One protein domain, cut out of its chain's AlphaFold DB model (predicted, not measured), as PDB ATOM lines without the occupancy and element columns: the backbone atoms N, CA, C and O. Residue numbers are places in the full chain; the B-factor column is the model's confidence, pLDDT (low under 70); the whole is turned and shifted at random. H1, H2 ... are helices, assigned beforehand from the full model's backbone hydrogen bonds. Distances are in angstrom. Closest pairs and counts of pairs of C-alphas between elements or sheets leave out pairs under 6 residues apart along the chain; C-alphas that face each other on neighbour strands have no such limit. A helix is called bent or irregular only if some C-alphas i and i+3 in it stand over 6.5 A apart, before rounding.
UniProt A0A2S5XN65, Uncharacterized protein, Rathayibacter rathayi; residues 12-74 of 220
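What this domain is: This is residues 12 to 74 of the 220 residues of an uncharacterized protein of Rathayibacter rathayi (UniProt A0A2S5XN65). Three short helices, H1, H2 and H3, form a small cluster with their centres in a triangle and their lines at wide angles to one another, H3 packing on both H1 and H2. The fourth helix, H4, sits to one side of this cluster and comes near H1 with its last residue, while a long loop, residues 28 to 39, joins H1 to H2, and its Ala 34 lies at the far end of the domain from Arg 65 in H4. The printed part has 63 residues, with four named helices in the order H1, H2, H3, H4 and no named strand, and its class is all helix. It is compact, with a radius of gyration of the C-alphas of 10.5 A, and rounded, with spans of 26 by 22 by 20 A.

Where its parts are: The printed part begins at Arg 12 and ends at Val 74. H1 is residues 17 to 27, 15.7 A from first to last C-alpha, and its C-alpha 17 is at (197.720, 234.904, 257.646). H2 is residues 40 to 47, 10.5 A long, with C-alpha 40 at (198.496, 222.552, 254.963). H3 is residues 51 to 59, 12.3 A long. H4 is residues 64 to 74, 15.3 A long, and ends with C-alpha 74 at (192.436, 235.502, 243.078). H4 is irregular: C-alphas 65 and 68 are 7.1 A apart, and its line is a rough one.

How they stand to each other: H1 touches H3 at a steep tilt of 51 degrees, opposite ways, and their closest C-alphas, those of Gly 17 and Val 58, are 4.1 A apart. H1 and H2 are close but not clearly touching, with the C-alphas of Leu 24 and Val 43 closest at 7.0 A. They run the same way at a steep tilt of 57 degrees. H2 touches H3 and is about perpendicular to it, at 76 degrees; the closest C-alphas are those of Ala 40 and Pro 51, 4.8 A apart. H4 touches no helix. It is close to H1 but not clearly touching it, with the C-alphas of Ile 23 and Val 74 closest at 7.8 A, the same way at a steep tilt of 48 degrees. H4 is apart from H2 and from H3. In H1, H2 and H3 every O i to N i+4 pair is within hydrogen-bond range; in H4, 5 of 7 are.

The domain as a whole: The C-alphas farthest apart are those of Ala 34 and Arg 65, at 30.2 A. The C-alphas of the first and last printed residues, Arg 12 and Val 74, are 13.1 A apart. The printed part has no cut. The link from H1 to H2, 12 residues, is long; the links from H2 to H3 and from H3 to H4 are tight. The mean pLDDT of the printed part is 81.2, and the residues under 70 are 12, 30 and 33 to 37.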
ATOM      1  N   ARG A  12     199.423 243.279 250.272       64.56
ATOM      2  CA  ARG A  12     200.252 242.398 251.094       64.56
ATOM      3  C   ARG A  12     199.831 242.350 252.565       64.56
ATOM      4  O   ARG A  12     200.012 241.318 253.206       64.56
ATOM      5  N   GLU A  13     199.323 243.451 253.105       70.19
ATOM      6  CA  GLU A  13     198.776 243.526 254.465       70.19
ATOM      7  C   GLU A  13     197.342 243.003 254.513       70.19
ATOM      8  O   GLU A  13     196.936 242.390 255.502       70.19
ATOM      9  N   ILE A  14     196.591 243.180 253.424       71.31
ATOM     10  CA  ILE A  14     195.266 242.594 253.278       71.31
ATOM     11  C   ILE A  14     195.389 241.079 253.249       71.31
ATOM     12  O   ILE A  14     194.627 240.427 253.936       71.31
ATOM     13  N   TRP A  15     196.381 240.478 252.597       73.56
ATOM     14  CA  TRP A  15     196.523 239.012 252.554       73.56
ATOM     15  C   TRP A  15     197.328 238.428 253.717       73.56
ATOM     16  O   TRP A  15     198.139 237.512 253.558       73.56
ATOM     17  N   SER A  16     197.086 238.958 254.913       72.06
ATOM     18  CA  SER A  16     197.618 238.430 256.163       72.06
ATOM     19  C   SER A  16     197.146 236.995 256.431       72.06
ATOM     20  O   SER A  16     196.188 236.495 255.840       72.06
ATOM     21  N   GLY A  17     197.814 236.336 257.375       76.81
ATOM     22  CA  GLY A  17     197.720 234.904 257.646       76.81
ATOM     23  C   GLY A  17     196.354 234.232 257.532       76.81
ATOM     24  O   GLY A  17     196.176 233.294 256.758       76.81
ATOM     25  N   GLU A  18     195.372 234.722 258.284       77.25
ATOM     26  CA  GLU A  18     194.023 234.148 258.317       77.25
ATOM     27  C   GLU A  18     193.299 234.237 256.964       77.25
ATOM     28  O   GLU A  18     192.636 233.292 256.537       77.25
ATOM     29  N   ARG A  19     193.483 235.343 256.240       79.94
ATOM     30  CA  ARG A  19     192.891 235.556 254.915       79.94
ATOM     31  C   ARG A  19     193.594 234.729 253.854       79.94
ATOM     32  O   ARG A  19     192.930 234.132 253.011       79.94
ATOM     33  N   LEU A  20     194.916 234.599 253.946       83.31
ATOM     34  CA  LEU A  20     195.663 233.672 253.105       83.31
ATOM     35  C   LEU A  20     195.179 232.227 253.314       83.31
ATOM     36  O   LEU A  20     195.006 231.494 252.345       83.31
ATOM     37  N   ALA A  21     194.916 231.814 254.557       83.12
ATOM     38  CA  ALA A  21     194.364 230.492 254.842       83.12
ATOM     39  C   ALA A  21     192.975 230.292 254.207       83.12
ATOM     40  O   ALA A  21     192.717 229.223 253.650       83.12
ATOM     41  N   LEU A  22     192.109 231.314 254.236       85.12
ATOM     42  CA  LEU A  22     190.807 231.289 253.556       85.12
ATOM     43  C   LEU A  22     190.958 231.128 252.041       85.12
ATOM     44  O   LEU A  22     190.364 230.218 251.464       85.12
ATOM     45  N   ILE A  23     191.798 231.958 251.420       86.00
ATOM     46  CA  ILE A  23     192.071 231.934 249.980       86.00
ATOM     47  C   ILE A  23     192.593 230.556 249.556       86.00
ATOM     48  O   ILE A  23     192.012 229.909 248.687       86.00
ATOM     49  N   LEU A  24     193.635 230.049 250.221       85.75
ATOM     50  CA  LEU A  24     194.187 228.721 249.934       85.75
ATOM     51  C   LEU A  24     193.144 227.611 250.142       85.75
ATOM     52  O   LEU A  24     193.133 226.622 249.410       85.75
ATOM     53  N   GLY A  25     192.244 227.780 251.113       84.69
ATOM     54  CA  GLY A  25     191.116 226.885 251.340       84.69
ATOM     55  C   GLY A  25     190.101 226.870 250.192       84.69
ATOM     56  O   GLY A  25     189.543 225.815 249.903       84.69
ATOM     57  N   PHE A  26     189.849 227.994 249.519       85.38
ATOM     58  CA  PHE A  26     188.932 228.026 248.372       85.38
ATOM     59  C   PHE A  26     189.505 227.293 247.162       85.38
ATOM     60  O   PHE A  26     188.799 226.508 246.533       85.38
ATOM     61  N   TYR A  27     190.778 227.528 246.852       83.44
ATOM     62  CA  TYR A  27     191.388 227.090 245.595       83.44
ATOM     63  C   TYR A  27     191.959 225.671 245.620       83.44
ATOM     64  O   TYR A  27     192.273 225.110 244.569       83.44
ATOM     65  N   HIS A  28     192.067 225.055 246.795       81.69
ATOM     66  CA  HIS A  28     192.539 223.683 246.925       81.69
ATOM     67  C   HIS A  28     191.445 222.795 247.513       81.69
ATOM     68  O   HIS A  28     191.091 222.880 248.689       81.69
ATOM     69  N   GLN A  29     190.893 221.917 246.675       74.19
ATOM     70  CA  GLN A  29     189.827 221.001 247.071       74.19
ATOM     71  C   GLN A  29     190.264 220.138 248.264       74.19
ATOM     72  O   GLN A  29     191.359 219.582 248.275       74.19
ATOM     73  N   GLY A  30     189.422 220.051 249.299       68.88
ATOM     74  CA  GLY A  30     189.750 219.331 250.537       68.88
ATOM     75  C   GLY A  30     190.767 220.042 251.440       68.88
ATOM     76  O   GLY A  30     191.183 219.481 252.455       68.88
ATOM     77  N   ALA A  31     191.182 221.272 251.106       75.81
ATOM     78  CA  ALA A  31     192.044 222.079 251.966       75.81
ATOM     79  C   ALA A  31     191.273 222.824 253.063       75.81
ATOM     80  O   ALA A  31     191.882 223.367 253.982       75.81
ATOM     81  N   ARG A  32     189.941 222.849 253.004       75.19
ATOM     82  CA  ARG A  32     189.112 223.464 254.044       75.19
ATOM     83  C   ARG A  32     188.927 222.501 255.203       75.19
ATOM     84  O   ARG A  32     188.417 221.402 255.006       75.19
ATOM     85  N   SER A  33     189.296 222.922 256.407       63.09
ATOM     86  CA  SER A  33     188.868 222.228 257.623       63.09
ATOM     87  C   SER A  33     187.552 222.804 258.149       63.09
ATOM     88  O   SER A  33     187.202 223.953 257.871       63.09
ATOM     89  N   ALA A  34     186.847 222.010 258.957       56.53
ATOM     90  CA  ALA A  34     185.661 222.456 259.686       56.53
ATOM     91  C   ALA A  34     185.967 223.578 260.703       56.53
ATOM     92  O   ALA A  34     185.071 224.325 261.076       56.53
ATOM     93  N   THR A  35     187.228 223.729 261.121       54.28
ATOM     94  CA  THR A  35     187.681 224.686 262.144       54.28
ATOM     95  C   THR A  35     188.284 225.968 261.557       54.28
ATOM     96  O   THR A  35     189.091 226.624 262.202       54.28
ATOM     97  N   ALA A  36     187.918 226.335 260.322       56.28
ATOM     98  CA  ALA A  36     188.434 227.503 259.589       56.28
ATOM     99  C   ALA A  36     189.960 227.518 259.346       56.28
ATOM    100  O   ALA A  36     190.487 228.456 258.747       56.28
ATOM    101  N   HIS A  37     190.678 226.462 259.730       69.06
ATOM    102  CA  HIS A  37     192.086 226.280 259.401       69.06
ATOM    103  C   HIS A  37     192.253 225.685 258.001       69.06
ATOM    104  O   HIS A  37     191.458 224.852 257.553       69.06
ATOM    105  N   VAL A  38     193.326 226.073 257.316       81.81
ATOM    106  CA  VAL A  38     193.710 225.451 256.049       81.81
ATOM    107  C   VAL A  38     194.462 224.143 256.309       81.81
ATOM    108  O   VAL A  38     195.397 224.089 257.113       81.81
ATOM    109  N   ASN A  39     194.080 223.068 255.624       85.44
ATOM    110  CA  ASN A  39     194.815 221.811 255.637       85.44
ATOM    111  C   ASN A  39     196.103 221.979 254.820       85.44
ATOM    112  O   ASN A  39     196.141 221.793 253.601       85.44
ATOM    113  N   ALA A  40     197.175 222.321 255.530       86.38
ATOM    114  CA  ALA A  40     198.496 222.552 254.963       86.38
ATOM    115  C   ALA A  40     199.063 221.346 254.193       86.38
ATOM    116  O   ALA A  40     199.895 221.543 253.311       86.38
ATOM    117  N   ASN A  41     198.633 220.113 254.498       87.62
ATOM    118  CA  ASN A  41     199.063 218.935 253.740       87.62
ATOM    119  C   ASN A  41     198.445 218.923 252.342       87.62
ATOM    120  O   ASN A  41     199.154 218.699 251.364       87.62
ATOM    121  N   THR A  42     197.143 219.200 252.252       86.88
ATOM    122  CA  THR A  42     196.424 219.267 250.975       86.88
ATOM    123  C   THR A  42     196.979 220.382 250.096       86.88
ATOM    124  O   THR A  42     197.316 220.131 248.944       86.88
ATOM    125  N   VAL A  43     197.156 221.582 250.662       86.94
ATOM    126  CA  VAL A  43     197.744 222.724 249.943       86.94
ATOM    127  C   VAL A  43     199.188 222.444 249.541       86.94
ATOM    128  O   VAL A  43     199.574 222.688 248.407       86.94
ATOM    129  N   GLY A  44     200.002 221.903 250.451       87.50
ATOM    130  CA  GLY A  44     201.398 221.590 250.154       87.50
ATOM    131  C   GLY A  44     201.529 220.624 248.977       87.50
ATOM    132  O   GLY A  44     202.328 220.853 248.071       87.50
ATOM    133  N   ARG A  45     200.679 219.591 248.939       88.75
ATOM    134  CA  ARG A  45     200.628 218.630 247.835       88.75
ATOM    135  C   ARG A  45     200.182 219.270 246.518       88.75
ATOM    136  O   ARG A  45     200.761 218.939 245.491       88.75
ATOM    137  N   SER A  46     199.186 220.159 246.534       85.75
ATOM    138  CA  SER A  46     198.660 220.771 245.307       85.75
ATOM    139  C   SER A  46     199.630 221.756 244.655       85.75
ATOM    140  O   SER A  46     199.629 221.867 243.434       85.75
ATOM    141  N   ILE A  47     200.467 222.447 245.439       85.00
ATOM    142  CA  ILE A  47     201.404 223.468 244.928       85.00
ATOM    143  C   ILE A  47     202.884 223.049 244.998       85.00
ATOM    144  O   ILE A  47     203.769 223.864 244.729       85.00
ATOM    145  N   GLY A  48     203.169 221.801 245.385       87.75
ATOM    146  CA  GLY A  48     204.522 221.235 245.404       87.75
ATOM    147  C   GLY A  48     205.441 221.791 246.500       87.75
ATOM    148  O   GLY A  48     206.639 221.951 246.277       87.75
ATOM    149  N   VAL A  49     204.909 222.110 247.685       90.38
ATOM    150  CA  VAL A  49     205.698 222.584 248.840       90.38
ATOM    151  C   VAL A  49     205.425 221.763 250.098       90.38
ATOM    152  O   VAL A  49     204.412 221.080 250.226       90.38
ATOM    153  N   THR A  50     206.322 221.846 251.082       92.50
ATOM    154  CA  THR A  50     206.118 221.135 252.350       92.50
ATOM    155  C   THR A  50     204.967 221.749 253.162       92.50
ATOM    156  O   THR A  50     204.786 222.972 253.152       92.50
ATOM    157  N   PRO A  51     204.226 220.958 253.960       90.81
ATOM    158  CA  PRO A  51     203.167 221.483 254.827       90.81
ATOM    159  C   PRO A  51     203.672 222.548 255.812       90.81
ATOM    160  O   PRO A  51     202.977 223.520 256.101       90.81
ATOM    161  N   GLY A  52     204.906 222.399 256.308       91.62
ATOM    162  CA  GLY A  52     205.551 223.399 257.165       91.62
ATOM    163  C   GLY A  52     205.753 224.745 256.462       91.62
ATOM    164  O   GLY A  52     205.578 225.789 257.086       91.62
ATOM    165  N   THR A  53     206.026 224.731 255.154       90.31
ATOM    166  CA  THR A  53     206.120 225.947 254.335       90.31
ATOM    167  C   THR A  53     204.773 226.664 254.261       90.31
ATOM    168  O   THR A  53     204.721 227.867 254.506       90.31
ATOM    169  N   VAL A  54     203.678 225.934 254.023       88.56
ATOM    170  CA  VAL A  54     202.321 226.513 254.005       88.56
ATOM    171  C   VAL A  54     201.967 227.127 255.362       88.56
ATOM    172  O   VAL A  54     201.529 228.274 255.425       88.56
ATOM    173  N   ARG A  55     202.210 226.405 256.467       89.19
ATOM    174  CA  ARG A  55     201.959 226.926 257.826       89.19
ATOM    175  C   ARG A  55     202.769 228.186 258.110       89.19
ATOM    176  O   ARG A  55     202.237 229.124 258.690       89.19
ATOM    177  N   ARG A  56     204.035 228.225 257.685       88.69
ATOM    178  CA  ARG A  56     204.894 229.407 257.818       88.69
ATOM    179  C   ARG A  56     204.331 230.600 257.046       88.69
ATOM    180  O   ARG A  56     204.342 231.705 257.572       88.69
ATOM    181  N   TRP A  57     203.825 230.396 255.831       88.25
ATOM    182  CA  TRP A  57     203.211 231.479 255.056       88.25
ATOM    183  C   TRP A  57     201.960 232.041 255.729       88.25
ATOM    184  O   TRP A  57     201.805 233.255 255.789       88.25
ATOM    185  N   VAL A  58     201.112 231.159 256.264       85.81
ATOM    186  CA  VAL A  58     199.903 231.526 257.014       85.81
ATOM    187  C   VAL A  58     200.241 232.195 258.348       85.81
ATOM    188  O   VAL A  58     199.528 233.086 258.769       85.81
ATOM    189  N   ARG A  59     201.305 231.798 259.045       84.62
ATOM    190  CA  ARG A  59     201.649 232.406 260.338       84.62
ATOM    191  C   ARG A  59     202.374 233.742 260.185       84.62
ATOM    192  O   ARG A  59     202.060 234.687 260.895       84.62
ATOM    193  N   ASP A  60     203.356 233.789 259.291       82.38
ATOM    194  CA  ASP A  60     204.316 234.887 259.241       82.38
ATOM    195  C   ASP A  60     203.985 235.833 258.085       82.38
ATOM    196  O   ASP A  60     203.534 236.960 258.281       82.38
ATOM    197  N   ARG A  61     204.247 235.385 256.854       78.50
ATOM    198  CA  ARG A  61     204.037 236.187 255.649       78.50
ATOM    199  C   ARG A  61     204.093 235.329 254.392       78.50
ATOM    200  O   ARG A  61     204.993 234.494 254.244       78.50
ATOM    201  N   PHE A  62     203.208 235.616 253.439       82.62
ATOM    202  CA  PHE A  62     203.302 235.054 252.096       82.62
ATOM    203  C   PHE A  62     204.559 235.575 251.365       82.62
ATOM    204  O   PHE A  62     204.879 236.771 251.444       82.62
ATOM    205  N   PRO A  63     205.325 234.710 250.678       82.69
ATOM    206  CA  PRO A  63     206.555 235.124 250.019       82.69
ATOM    207  C   PRO A  63     206.248 236.075 248.859       82.69
ATOM    208  O   PRO A  63     205.504 235.724 247.950       82.69
ATOM    209  N   ALA A  64     206.896 237.246 248.849       82.38
ATOM    210  CA  ALA A  64     206.665 238.285 247.838       82.38
ATOM    211  C   ALA A  64     206.840 237.769 246.399       82.38
ATOM    212  O   ALA A  64     206.050 238.099 245.527       82.38
ATOM    213  N   ARG A  65     207.812 236.873 246.176       84.12
ATOM    214  CA  ARG A  65     208.067 236.246 244.868       84.12
ATOM    215  C   ARG A  65     206.915 235.398 244.305       84.12
ATOM    216  O   ARG A  65     206.967 235.069 243.136       84.12
ATOM    217  N   ARG A  66     205.949 234.980 245.133       81.56
ATOM    218  CA  ARG A  66     204.754 234.225 244.703       81.56
ATOM    219  C   ARG A  66     203.493 235.087 244.719       81.56
ATOM    220  O   ARG A  66     202.414 234.572 244.459       81.56
ATOM    221  N   MET A  67     203.614 236.364 245.096       81.69
ATOM    222  CA  MET A  67     202.459 237.247 245.239       81.69
ATOM    223  C   MET A  67     201.729 237.410 243.908       81.69
ATOM    224  O   MET A  67     200.515 237.289 243.885       81.69
ATOM    225  N   HIS A  68     202.484 237.560 242.820       83.62
ATOM    226  CA  HIS A  68     201.945 237.637 241.467       83.62
ATOM    227  C   HIS A  68     201.098 236.407 241.105       83.62
ATOM    228  O   HIS A  68     199.947 236.560 240.722       83.62
ATOM    229  N   ASP A  69     201.611 235.188 241.327       83.94
ATOM    230  CA  ASP A  69     200.860 233.945 241.068       83.94
ATOM    231  C   ASP A  69     199.539 233.890 241.858       83.94
ATOM    232  O   ASP A  69     198.532 233.353 241.398       83.94
ATOM    233  N   LEU A  70     199.549 234.423 243.085       82.75
ATOM    234  CA  LEU A  70     198.359 234.495 243.924       82.75
ATOM    235  C   LEU A  70     197.388 235.565 243.410       82.75
ATOM    236  O   LEU A  70     196.196 235.295 243.347       82.75
ATOM    237  N   GLU A  71     197.882 236.738 243.013       85.25
ATOM    238  CA  GLU A  71     197.114 237.824 242.384       85.25
ATOM    239  C   GLU A  71     196.428 237.377 241.104       85.25
ATOM    240  O   GLU A  71     195.217 237.547 240.995       85.25
ATOM    241  N   GLU A  72     197.136 236.715 240.196       85.31
ATOM    242  CA  GLU A  72     196.542 236.163 238.975       85.31
ATOM    243  C   GLU A  72     195.438 235.141 239.263       85.31
ATOM    244  O   GLU A  72     194.465 235.037 238.516       85.31
ATOM    245  N   LEU A  73     195.574 234.383 240.354       84.25
ATOM    246  CA  LEU A  73     194.600 233.370 240.735       84.25
ATOM    247  C   LEU A  73     193.335 233.979 241.352       84.25
ATOM    248  O   LEU A  73     192.232 233.473 241.114       84.25
ATOM    249  N   VAL A  74     193.497 235.007 242.189       87.12
ATOM    250  CA  VAL A  74     192.436 235.502 243.078       87.12
ATOM    251  C   VAL A  74     191.855 236.832 242.659       87.12
ATOM    252  O   VAL A  74     190.782 237.158 243.142       87.12
TER     253      VAL A  74